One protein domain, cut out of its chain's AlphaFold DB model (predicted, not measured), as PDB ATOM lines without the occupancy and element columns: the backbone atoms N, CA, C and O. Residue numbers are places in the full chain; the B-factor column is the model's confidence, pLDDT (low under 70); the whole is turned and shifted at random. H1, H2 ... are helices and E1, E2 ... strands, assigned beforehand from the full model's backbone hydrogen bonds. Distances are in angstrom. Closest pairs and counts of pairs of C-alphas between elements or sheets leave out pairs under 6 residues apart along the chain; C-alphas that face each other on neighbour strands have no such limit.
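What this domain is: This is residues 255 to 315 of the 584 residues of an uncharacterized protein of Pseudocohnilembus persalinus (UniProt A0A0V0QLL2). A strongly twisted sheet of four short strands has two helices side by side over one face, H1 over the E1 and E4 part and H2 over E2, while the other face is bare of named helices. The 61 printed residues hold two named helices and four named strands, along the chain E1 H1 E2 E3 H2 E4. The sheet's order is E1, E4, E2, E3, all antiparallel, and the class is mixed, helices and strands. The whole is compact, with a radius of gyration of the C-alphas of 10.7 A, and rounded, with spans of 30 by 23 by 17 A.

How they stand to each other: Start at E1, residues 255 to 258, an edge strand; its antiparallel neighbour is E4, residues 309 to 313, where N 256 and O 311 are 2.8 A apart. Beside E4, find E2, residues 277 to 281, antiparallel, with N 310 and O 280 at 2.8 A. E2 and the edge strand E3, residues 291 to 293, form a hairpin, with N 277 and O 293 at 2.8 A. The sheet is strongly twisted, but only just: its C-alphas lie up to 4.2 A off the best plane. H1, residues 262 to 271, is on the sheet at a height of 10.2 A, over E4 and only just over E1, where 3 of its C-alphas fall; the closest C-alphas of E1 and H1 are those of Tyr 256 and Phe 265, 6.4 A. H2, residues 296 to 303, is on the same face at a height of 8.7 A, over E2; its closest C-alpha pair with E2 is Cys 279 and Ile 299, 7.6 A. H1 and H2 are close but not clearly touching, with Ser 269 and Pro 296 the closest C-alphas at 6.8 A, and run opposite ways at a shallow tilt of 17 degrees. E1, H1, E2 and E3, H2, E4 are split strand-helix-strand units, two strands that run the same way with another strand between them in the sheet, each with a right-handed crossover. O i to N i+4 pairs are within hydrogen-bond range in 5 of 6 for H1 and 3 of 4 for H2.

Where its parts are: Find C-alpha 255 at (10.434, -1.648, -20.888), where E1 begins. H1 runs 14.6 A from C-alpha 262 at (7.594, -11.746, -16.525); E2 then covers 12.9 A, E3 6.7 A and H2 11.2 A. E4, 12.9 A long, ends at C-alpha 313, (16.264, -0.282, -18.618).

The domain as a whole: The C-alphas farthest apart are those of Lys 271 and Gln 286, 31.4 A. The printed part has no cut, and no link is long. Mean pLDDT of the printed part is 89.2; look for values under 70 at residue 283 and residues 285 to 286.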
ATOM      1  N   THR A 255      11.340  -1.690 -22.033       96.19
ATOM      2  CA  THR A 255      10.434  -1.648 -20.888       96.19
ATOM      3  C   THR A 255       9.527  -2.869 -20.876       96.19
ATOM      4  O   THR A 255       9.023  -3.274 -21.919       96.19
ATOM      5  N   TYR A 256       9.305  -3.406 -19.679       95.56
ATOM      6  CA  TYR A 256       8.507  -4.590 -19.399       95.56
ATOM      7  C   TYR A 256       7.379  -4.248 -18.420       95.56
ATOM      8  O   TYR A 256       7.579  -3.525 -17.438       95.56
ATOM      9  N   ILE A 257       6.188  -4.778 -18.668       94.44
ATOM     10  CA  ILE A 257       4.992  -4.614 -17.845       94.44
ATOM     11  C   ILE A 257       4.810  -5.893 -17.032       94.44
ATOM     12  O   ILE A 257       4.380  -6.927 -17.547       94.44
ATOM     13  N   LEU A 258       5.126  -5.829 -15.742       94.00
ATOM     14  CA  LEU A 258       5.053  -6.968 -14.832       94.00
ATOM     15  C   LEU A 258       3.754  -6.927 -14.011       94.00
ATOM     16  O   LEU A 258       3.352  -5.841 -13.580       94.00
ATOM     17  N   PRO A 259       3.094  -8.081 -13.781       92.88
ATOM     18  CA  PRO A 259       3.588  -9.449 -14.015       92.88
ATOM     19  C   PRO A 259       3.348 -10.028 -15.426       92.88
ATOM     20  O   PRO A 259       3.829 -11.124 -15.702       92.88
ATOM     21  N   SER A 260       2.642  -9.335 -16.328       92.50
ATOM     22  CA  SER A 260       2.245  -9.890 -17.640       92.50
ATOM     23  C   SER A 260       3.415 -10.342 -18.524       92.50
ATOM     24  O   SER A 260       3.303 -11.338 -19.231       92.50
ATOM     25  N   GLU A 261       4.546  -9.642 -18.467       94.56
ATOM     26  CA  GLU A 261       5.718  -9.884 -19.321       94.56
ATOM     27  C   GLU A 261       6.882 -10.503 -18.530       94.56
ATOM     28  O   GLU A 261       8.046 -10.345 -18.886       94.56
ATOM     29  N   ASN A 262       6.580 -11.205 -17.430       92.94
ATOM     30  CA  ASN A 262       7.594 -11.746 -16.525       92.94
ATOM     31  C   ASN A 262       8.551 -12.742 -17.198       92.94
ATOM     32  O   ASN A 262       9.750 -12.674 -16.965       92.94
ATOM     33  N   HIS A 263       8.039 -13.626 -18.058       93.19
ATOM     34  CA  HIS A 263       8.869 -14.585 -18.795       93.19
ATOM     35  C   HIS A 263       9.884 -13.868 -19.704       93.19
ATOM     36  O   HIS A 263      11.078 -14.123 -19.613       93.19
ATOM     37  N   ILE A 264       9.425 -12.875 -20.477       94.62
ATOM     38  CA  ILE A 264      10.282 -12.051 -21.345       94.62
ATOM     39  C   ILE A 264      11.332 -11.312 -20.516       94.62
ATOM     40  O   ILE A 264      12.502 -11.257 -20.886       94.62
ATOM     41  N   PHE A 265      10.916 -10.731 -19.387       95.50
ATOM     42  CA  PHE A 265      11.821 -10.009 -18.505       95.50
ATOM     43  C   PHE A 265      12.918 -10.918 -17.942       95.50
ATOM     44  O   PHE A 265      14.078 -10.517 -17.945       95.50
ATOM     45  N   GLN A 266      12.577 -12.129 -17.490       93.19
ATOM     46  CA  GLN A 266      13.552 -13.078 -16.949       93.19
ATOM     47  C   GLN A 266      14.589 -13.464 -18.008       93.19
ATOM     48  O   GLN A 266      15.775 -13.209 -17.788       93.19
ATOM     49  N   ASP A 267      14.143 -13.920 -19.181       93.81
ATOM     50  CA  ASP A 267      15.018 -14.325 -20.290       93.81
ATOM     51  C   ASP A 267      15.972 -13.204 -20.733       93.81
ATOM     52  O   ASP A 267      17.139 -13.434 -21.057       93.81
ATOM     53  N   GLU A 268      15.479 -11.966 -20.786       93.25
ATOM     54  CA  GLU A 268      16.288 -10.815 -21.188       93.25
ATOM     55  C   GLU A 268      17.230 -10.348 -20.079       93.25
ATOM     56  O   GLU A 268      18.362  -9.940 -20.354       93.25
ATOM     57  N   SER A 269      16.800 -10.443 -18.821       93.25
ATOM     58  CA  SER A 269      17.619 -10.041 -17.680       93.25
ATOM     59  C   SER A 269      18.847 -10.934 -17.483       93.25
ATOM     60  O   SER A 269      19.894 -10.438 -17.066       93.25
ATOM     61  N   GLU A 270      18.764 -12.214 -17.855       91.06
ATOM     62  CA  GLU A 270      19.900 -13.144 -17.831       91.06
ATOM     63  C   GLU A 270      20.973 -12.788 -18.868       91.06
ATOM     64  O   GLU A 270      22.174 -12.949 -18.618       91.06
ATOM     65  N   LYS A 271      20.547 -12.257 -20.021       92.50
ATOM     66  CA  LYS A 271      21.431 -11.809 -21.107       92.50
ATOM     67  C   LYS A 271      22.057 -10.445 -20.810       92.50
ATOM     68  O   LYS A 271      23.203 -10.198 -21.177       92.50
ATOM     69  N   ALA A 272      21.331  -9.558 -20.132       90.44
ATOM     70  CA  ALA A 272      21.731  -8.175 -19.870       90.44
ATOM     71  C   ALA A 272      22.497  -8.002 -18.540       90.44
ATOM     72  O   ALA A 272      22.121  -7.191 -17.689       90.44
ATOM     73  N   LYS A 273      23.591  -8.754 -18.342       86.94
ATOM     74  CA  LYS A 273      24.407  -8.657 -17.114       86.94
ATOM     75  C   LYS A 273      24.949  -7.235 -16.911       86.94
ATOM     76  O   LYS A 273      25.526  -6.648 -17.821       86.94
ATOM     77  N   GLY A 274      24.782  -6.696 -15.701       88.31
ATOM     78  CA  GLY A 274      25.222  -5.344 -15.329       88.31
ATOM     79  C   GLY A 274      24.235  -4.219 -15.675       88.31
ATOM     80  O   GLY A 274      24.454  -3.081 -15.266       88.31
ATOM     81  N   GLN A 275      23.132  -4.514 -16.374       94.19
ATOM     82  CA  GLN A 275      22.078  -3.538 -16.641       94.19
ATOM     83  C   GLN A 275      21.315  -3.198 -15.357       94.19
ATOM     84  O   GLN A 275      20.790  -4.070 -14.669       94.19
ATOM     85  N   TRP A 276      21.193  -1.905 -15.070       95.56
ATOM     86  CA  TRP A 276      20.320  -1.418 -14.006       95.56
ATOM     87  C   TRP A 276      18.885  -1.266 -14.516       95.56
ATOM     88  O   TRP A 276      18.655  -0.909 -15.671       95.56
ATOM     89  N   TYR A 277      17.911  -1.452 -13.642       96.19
ATOM     90  CA  TYR A 277      16.494  -1.300 -13.937       96.19
ATOM     91  C   TYR A 277      15.894  -0.226 -13.048       96.19
ATOM     92  O   TYR A 277      16.154  -0.183 -11.847       96.19
ATOM     93  N   ILE A 278      15.050   0.624 -13.628       95.81
ATOM     94  CA  ILE A 278      14.187   1.527 -12.872       95.81
ATOM     95  C   ILE A 278      12.777   0.955 -12.845       95.81
ATOM     96  O   ILE A 278      12.144   0.753 -13.880       95.81
ATOM     97  N   CYS A 279      12.286   0.699 -11.638       94.38
ATOM     98  CA  CYS A 279      10.982   0.101 -11.406       94.38
ATOM     99  C   CYS A 279      10.016   1.180 -10.938       94.38
ATOM    100  O   CYS A 279      10.252   1.837  -9.921       94.38
ATOM    101  N   LYS A 280       8.924   1.367 -11.679       91.44
ATOM    102  CA  LYS A 280       7.894   2.367 -11.387       91.44
ATOM    103  C   LYS A 280       6.554   1.658 -11.164       91.44
ATOM    104  O   LYS A 280       6.154   0.882 -12.030       91.44
ATOM    105  N   PRO A 281       5.838   1.901 -10.053       85.75
ATOM    106  CA  PRO A 281       4.488   1.368  -9.890       85.75
ATOM    107  C   PRO A 281       3.551   1.936 -10.966       85.75
ATOM    108  O   PRO A 281       3.578   3.145 -11.215       85.75
ATOM    109  N   SER A 282       2.702   1.106 -11.580       75.75
ATOM    110  CA  SER A 282       1.881   1.515 -12.739       75.75
ATOM    111  C   SER A 282       0.894   2.659 -12.454       75.75
ATOM    112  O   SER A 282       0.556   3.413 -13.363       75.75
ATOM    113  N   GLY A 283       0.442   2.810 -11.203       68.44
ATOM    114  CA  GLY A 283      -0.545   3.819 -10.787       68.44
ATOM    115  C   GLY A 283       0.001   4.965  -9.928       68.44
ATOM    116  O   GLY A 283      -0.790   5.704  -9.349       68.44
ATOM    117  N   SER A 284       1.324   5.103  -9.781       73.38
ATOM    118  CA  SER A 284       1.920   6.138  -8.918       73.38
ATOM    119  C   SER A 284       2.516   7.308  -9.705       73.38
ATOM    120  O   SER A 284       2.790   7.216 -10.900       73.38
ATOM    121  N   SER A 285       2.736   8.431  -9.022       68.31
ATOM    122  CA  SER A 285       3.300   9.664  -9.584       68.31
ATOM    123  C   SER A 285       4.285  10.324  -8.606       68.31
ATOM    124  O   SER A 285       4.500   9.845  -7.489       68.31
ATOM    125  N   GLN A 286       4.934  11.419  -9.031       69.88
ATOM    126  CA  GLN A 286       5.844  12.236  -8.197       69.88
ATOM    127  C   GLN A 286       7.069  11.486  -7.642       69.88
ATOM    128  O   GLN A 286       7.674  11.907  -6.653       69.88
ATOM    129  N   GLY A 287       7.431  10.365  -8.266       70.06
ATOM    130  CA  GLY A 287       8.563   9.537  -7.866       70.06
ATOM    131  C   GLY A 287       8.324   8.646  -6.642       70.06
ATOM    132  O   GLY A 287       9.281   8.074  -6.114       70.06
ATOM    133  N   LYS A 288       7.078   8.514  -6.168       75.12
ATOM    134  CA  LYS A 288       6.723   7.615  -5.060       75.12
ATOM    135  C   LYS A 288       6.800   6.150  -5.504       75.12
ATOM    136  O   LYS A 288       6.379   5.800  -6.600       75.12
ATOM    137  N   GLY A 289       7.383   5.301  -4.657       84.25
ATOM    138  CA  GLY A 289       7.545   3.866  -4.921       84.25
ATOM    139  C   GLY A 289       8.565   3.505  -6.010       84.25
ATOM    140  O   GLY A 289       8.762   2.320  -6.264       84.25
ATOM    141  N   ILE A 290       9.228   4.490  -6.630       90.94
ATOM    142  CA  ILE A 290      10.301   4.230  -7.595       90.94
ATOM    143  C   ILE A 290      11.534   3.717  -6.859       90.94
ATOM    144  O   ILE A 290      11.975   4.320  -5.878       90.94
ATOM    145  N   PHE A 291      12.120   2.643  -7.377       92.50
ATOM    146  CA  PHE A 291      13.426   2.156  -6.950       92.50
ATOM    147  C   PHE A 291      14.254   1.723  -8.160       92.50
ATOM    148  O   PHE A 291      13.710   1.442  -9.231       92.50
ATOM    149  N   ILE A 292      15.570   1.708  -7.978       95.06
ATOM    150  CA  ILE A 292      16.542   1.280  -8.982       95.06
ATOM    151  C   ILE A 292      17.272   0.064  -8.419       95.06
ATOM    152  O   ILE A 292      17.568   0.030  -7.225       95.06
ATOM    153  N   THR A 293      17.511  -0.940  -9.254       93.81
ATOM    154  CA  THR A 293      18.232  -2.158  -8.870       93.81
ATOM    155  C   THR A 293      18.892  -2.789 -10.089       93.81
ATOM    156  O   THR A 293      18.400  -2.651 -11.204       93.81
ATOM    157  N   ASP A 294      19.998  -3.482  -9.883       92.56
ATOM    158  CA  ASP A 294      20.659  -4.350 -10.859       92.56
ATOM    159  C   ASP A 294      20.330  -5.835 -10.639       92.56
ATOM    160  O   ASP A 294      20.844  -6.696 -11.348       92.56
ATOM    161  N   LYS A 295      19.454  -6.142  -9.671       92.69
ATOM    162  CA  LYS A 295      19.072  -7.507  -9.303       92.69
ATOM    163  C   LYS A 295      17.627  -7.794  -9.705       92.69
ATOM    164  O   LYS A 295      16.702  -7.363  -9.008       92.69
ATOM    165  N   PRO A 296      17.396  -8.582 -10.771       92.81
ATOM    166  CA  PRO A 296      16.053  -8.991 -11.182       92.81
ATOM    167  C   PRO A 296      15.247  -9.643 -10.049       92.81
ATOM    168  O   PRO A 296      14.050  -9.401  -9.919       92.81
ATOM    169  N   GLN A 297      15.900 -10.400  -9.164       91.38
ATOM    170  CA  GLN A 297      15.256 -11.078  -8.037       91.38
ATOM    171  C   GLN A 297      14.601 -10.100  -7.049       91.38
ATOM    172  O   GLN A 297      13.527 -10.399  -6.528       91.38
ATOM    173  N   GLU A 298      15.185  -8.914  -6.823       91.62
ATOM    174  CA  GLU A 298      14.582  -7.884  -5.958       91.62
ATOM    175  C   GLU A 298      13.267  -7.349  -6.552       91.62
ATOM    176  O   GLU A 298      12.342  -6.987  -5.819       91.62
ATOM    177  N   ILE A 299      13.163  -7.322  -7.883       92.19
ATOM    178  CA  ILE A 299      11.954  -6.912  -8.605       92.19
ATOM    179  C   ILE A 299      10.878  -7.987  -8.447       92.19
ATOM    180  O   ILE A 299       9.754  -7.675  -8.054       92.19
ATOM    181  N   LEU A 300      11.236  -9.255  -8.679       89.81
ATOM    182  CA  LEU A 300      10.313 -10.390  -8.587       89.81
ATOM    183  C   LEU A 300       9.724 -10.558  -7.182       89.81
ATOM    184  O   LEU A 300       8.527 -10.807  -7.045       89.81
ATOM    185  N   GLN A 301      10.523 -10.350  -6.133       89.44
ATOM    186  CA  GLN A 301      10.042 -10.391  -4.746       89.44
ATOM    187  C   GLN A 301       8.948  -9.344  -4.487       89.44
ATOM    188  O   GLN A 301       7.942  -9.636  -3.846       89.44
ATOM    189  N   LYS A 302       9.080  -8.133  -5.041       86.25
ATOM    190  CA  LYS A 302       8.080  -7.064  -4.866       86.25
ATOM    191  C   LYS A 302       6.779  -7.288  -5.639       86.25
ATOM    192  O   LYS A 302       5.770  -6.659  -5.302       86.25
ATOM    193  N   LEU A 303       6.784  -8.168  -6.643       84.31
ATOM    194  CA  LEU A 303       5.576  -8.572  -7.371       84.31
ATOM    195  C   LEU A 303       4.684  -9.511  -6.550       84.31
ATOM    196  O   LEU A 303       3.474  -9.508  -6.756       84.31
ATOM    197  N   GLN A 304       5.242 -10.263  -5.591       78.00
ATOM    198  CA  GLN A 304       4.491 -11.247  -4.793       78.00
ATOM    199  C   GLN A 304       3.342 -10.626  -3.976       78.00
ATOM    200  O   GLN A 304       2.393 -11.317  -3.627       78.00
ATOM    201  N   GLY A 305       3.376  -9.312  -3.731       72.50
ATOM    202  CA  GLY A 305       2.292  -8.563  -3.083       72.50
ATOM    203  C   GLY A 305       1.139  -8.134  -4.002       72.50
ATOM    204  O   GLY A 305       0.389  -7.243  -3.621       72.50
ATOM    205  N   GLY A 306       1.027  -8.672  -5.224       78.50
ATOM    206  CA  GLY A 306      -0.016  -8.295  -6.196       78.50
ATOM    207  C   GLY A 306       0.210  -6.940  -6.884       78.50
ATOM    208  O   GLY A 306      -0.677  -6.417  -7.555       78.50
ATOM    209  N   ASN A 307       1.397  -6.353  -6.721       80.75
ATOM    210  CA  ASN A 307       1.732  -5.051  -7.287       80.75
ATOM    211  C   ASN A 307       2.033  -5.145  -8.788       80.75
ATOM    212  O   ASN A 307       2.745  -6.045  -9.230       80.75
ATOM    213  N   GLN A 308       1.588  -4.147  -9.553       88.75
ATOM    214  CA  GLN A 308       1.952  -3.992 -10.962       88.75
ATOM    215  C   GLN A 308       3.085  -2.969 -11.122       88.75
ATOM    216  O   GLN A 308       3.004  -1.845 -10.608       88.75
ATOM    217  N   TYR A 309       4.120  -3.349 -11.869       91.38
ATOM    218  CA  TYR A 309       5.274  -2.495 -12.143       91.38
ATOM    219  C   TYR A 309       5.530  -2.354 -13.638       91.38
ATOM    220  O   TYR A 309       5.418  -3.305 -14.408       91.38
ATOM    221  N   VAL A 310       5.956  -1.153 -14.015       94.38
ATOM    222  CA  VAL A 310       6.629  -0.879 -15.280       94.38
ATOM    223  C   VAL A 310       8.128  -0.853 -14.993       94.38
ATOM    224  O   VAL A 310       8.604  -0.014 -14.220       94.38
ATOM    225  N   VAL A 311       8.853  -1.805 -15.571       96.06
ATOM    226  CA  VAL A 311      10.289  -2.017 -15.366       96.06
ATOM    227  C   VAL A 311      11.016  -1.621 -16.637       96.06
ATOM    228  O   VAL A 311      10.843  -2.260 -17.667       96.06
ATOM    229  N   SER A 312      11.836  -0.579 -16.575       96.88
ATOM    230  CA  SER A 312      12.575  -0.077 -17.736       96.88
ATOM    231  C   SER A 312      14.075  -0.229 -17.534       96.88
ATOM    232  O   SER A 312      14.566  -0.078 -16.412       96.88
ATOM    233  N   HIS A 313      14.813  -0.451 -18.623       96.81
ATOM    234  CA  HIS A 313      16.264  -0.282 -18.618       96.81
ATOM    235  C   HIS A 313      16.599   1.128 -18.124       96.81
ATOM    236  O   HIS A 313      16.078   2.129 -18.624       96.81
ATOM    237  N   TYR A 314      17.450   1.208 -17.108       97.12
ATOM    238  CA  TYR A 314      17.944   2.472 -16.598       97.12
ATOM    239  C   TYR A 314      19.041   3.009 -17.518       97.12
ATOM    240  O   TYR A 314      19.981   2.294 -17.865       97.12
ATOM    241  N   ILE A 315      18.937   4.283 -17.893       97.06
ATOM    242  CA  ILE A 315      19.975   4.975 -18.661       97.06
ATOM    243  C   ILE A 315      21.107   5.333 -17.689       97.06
ATOM    244  O   ILE A 315      20.970   6.245 -16.870       97.06
TER     245      ILE A 315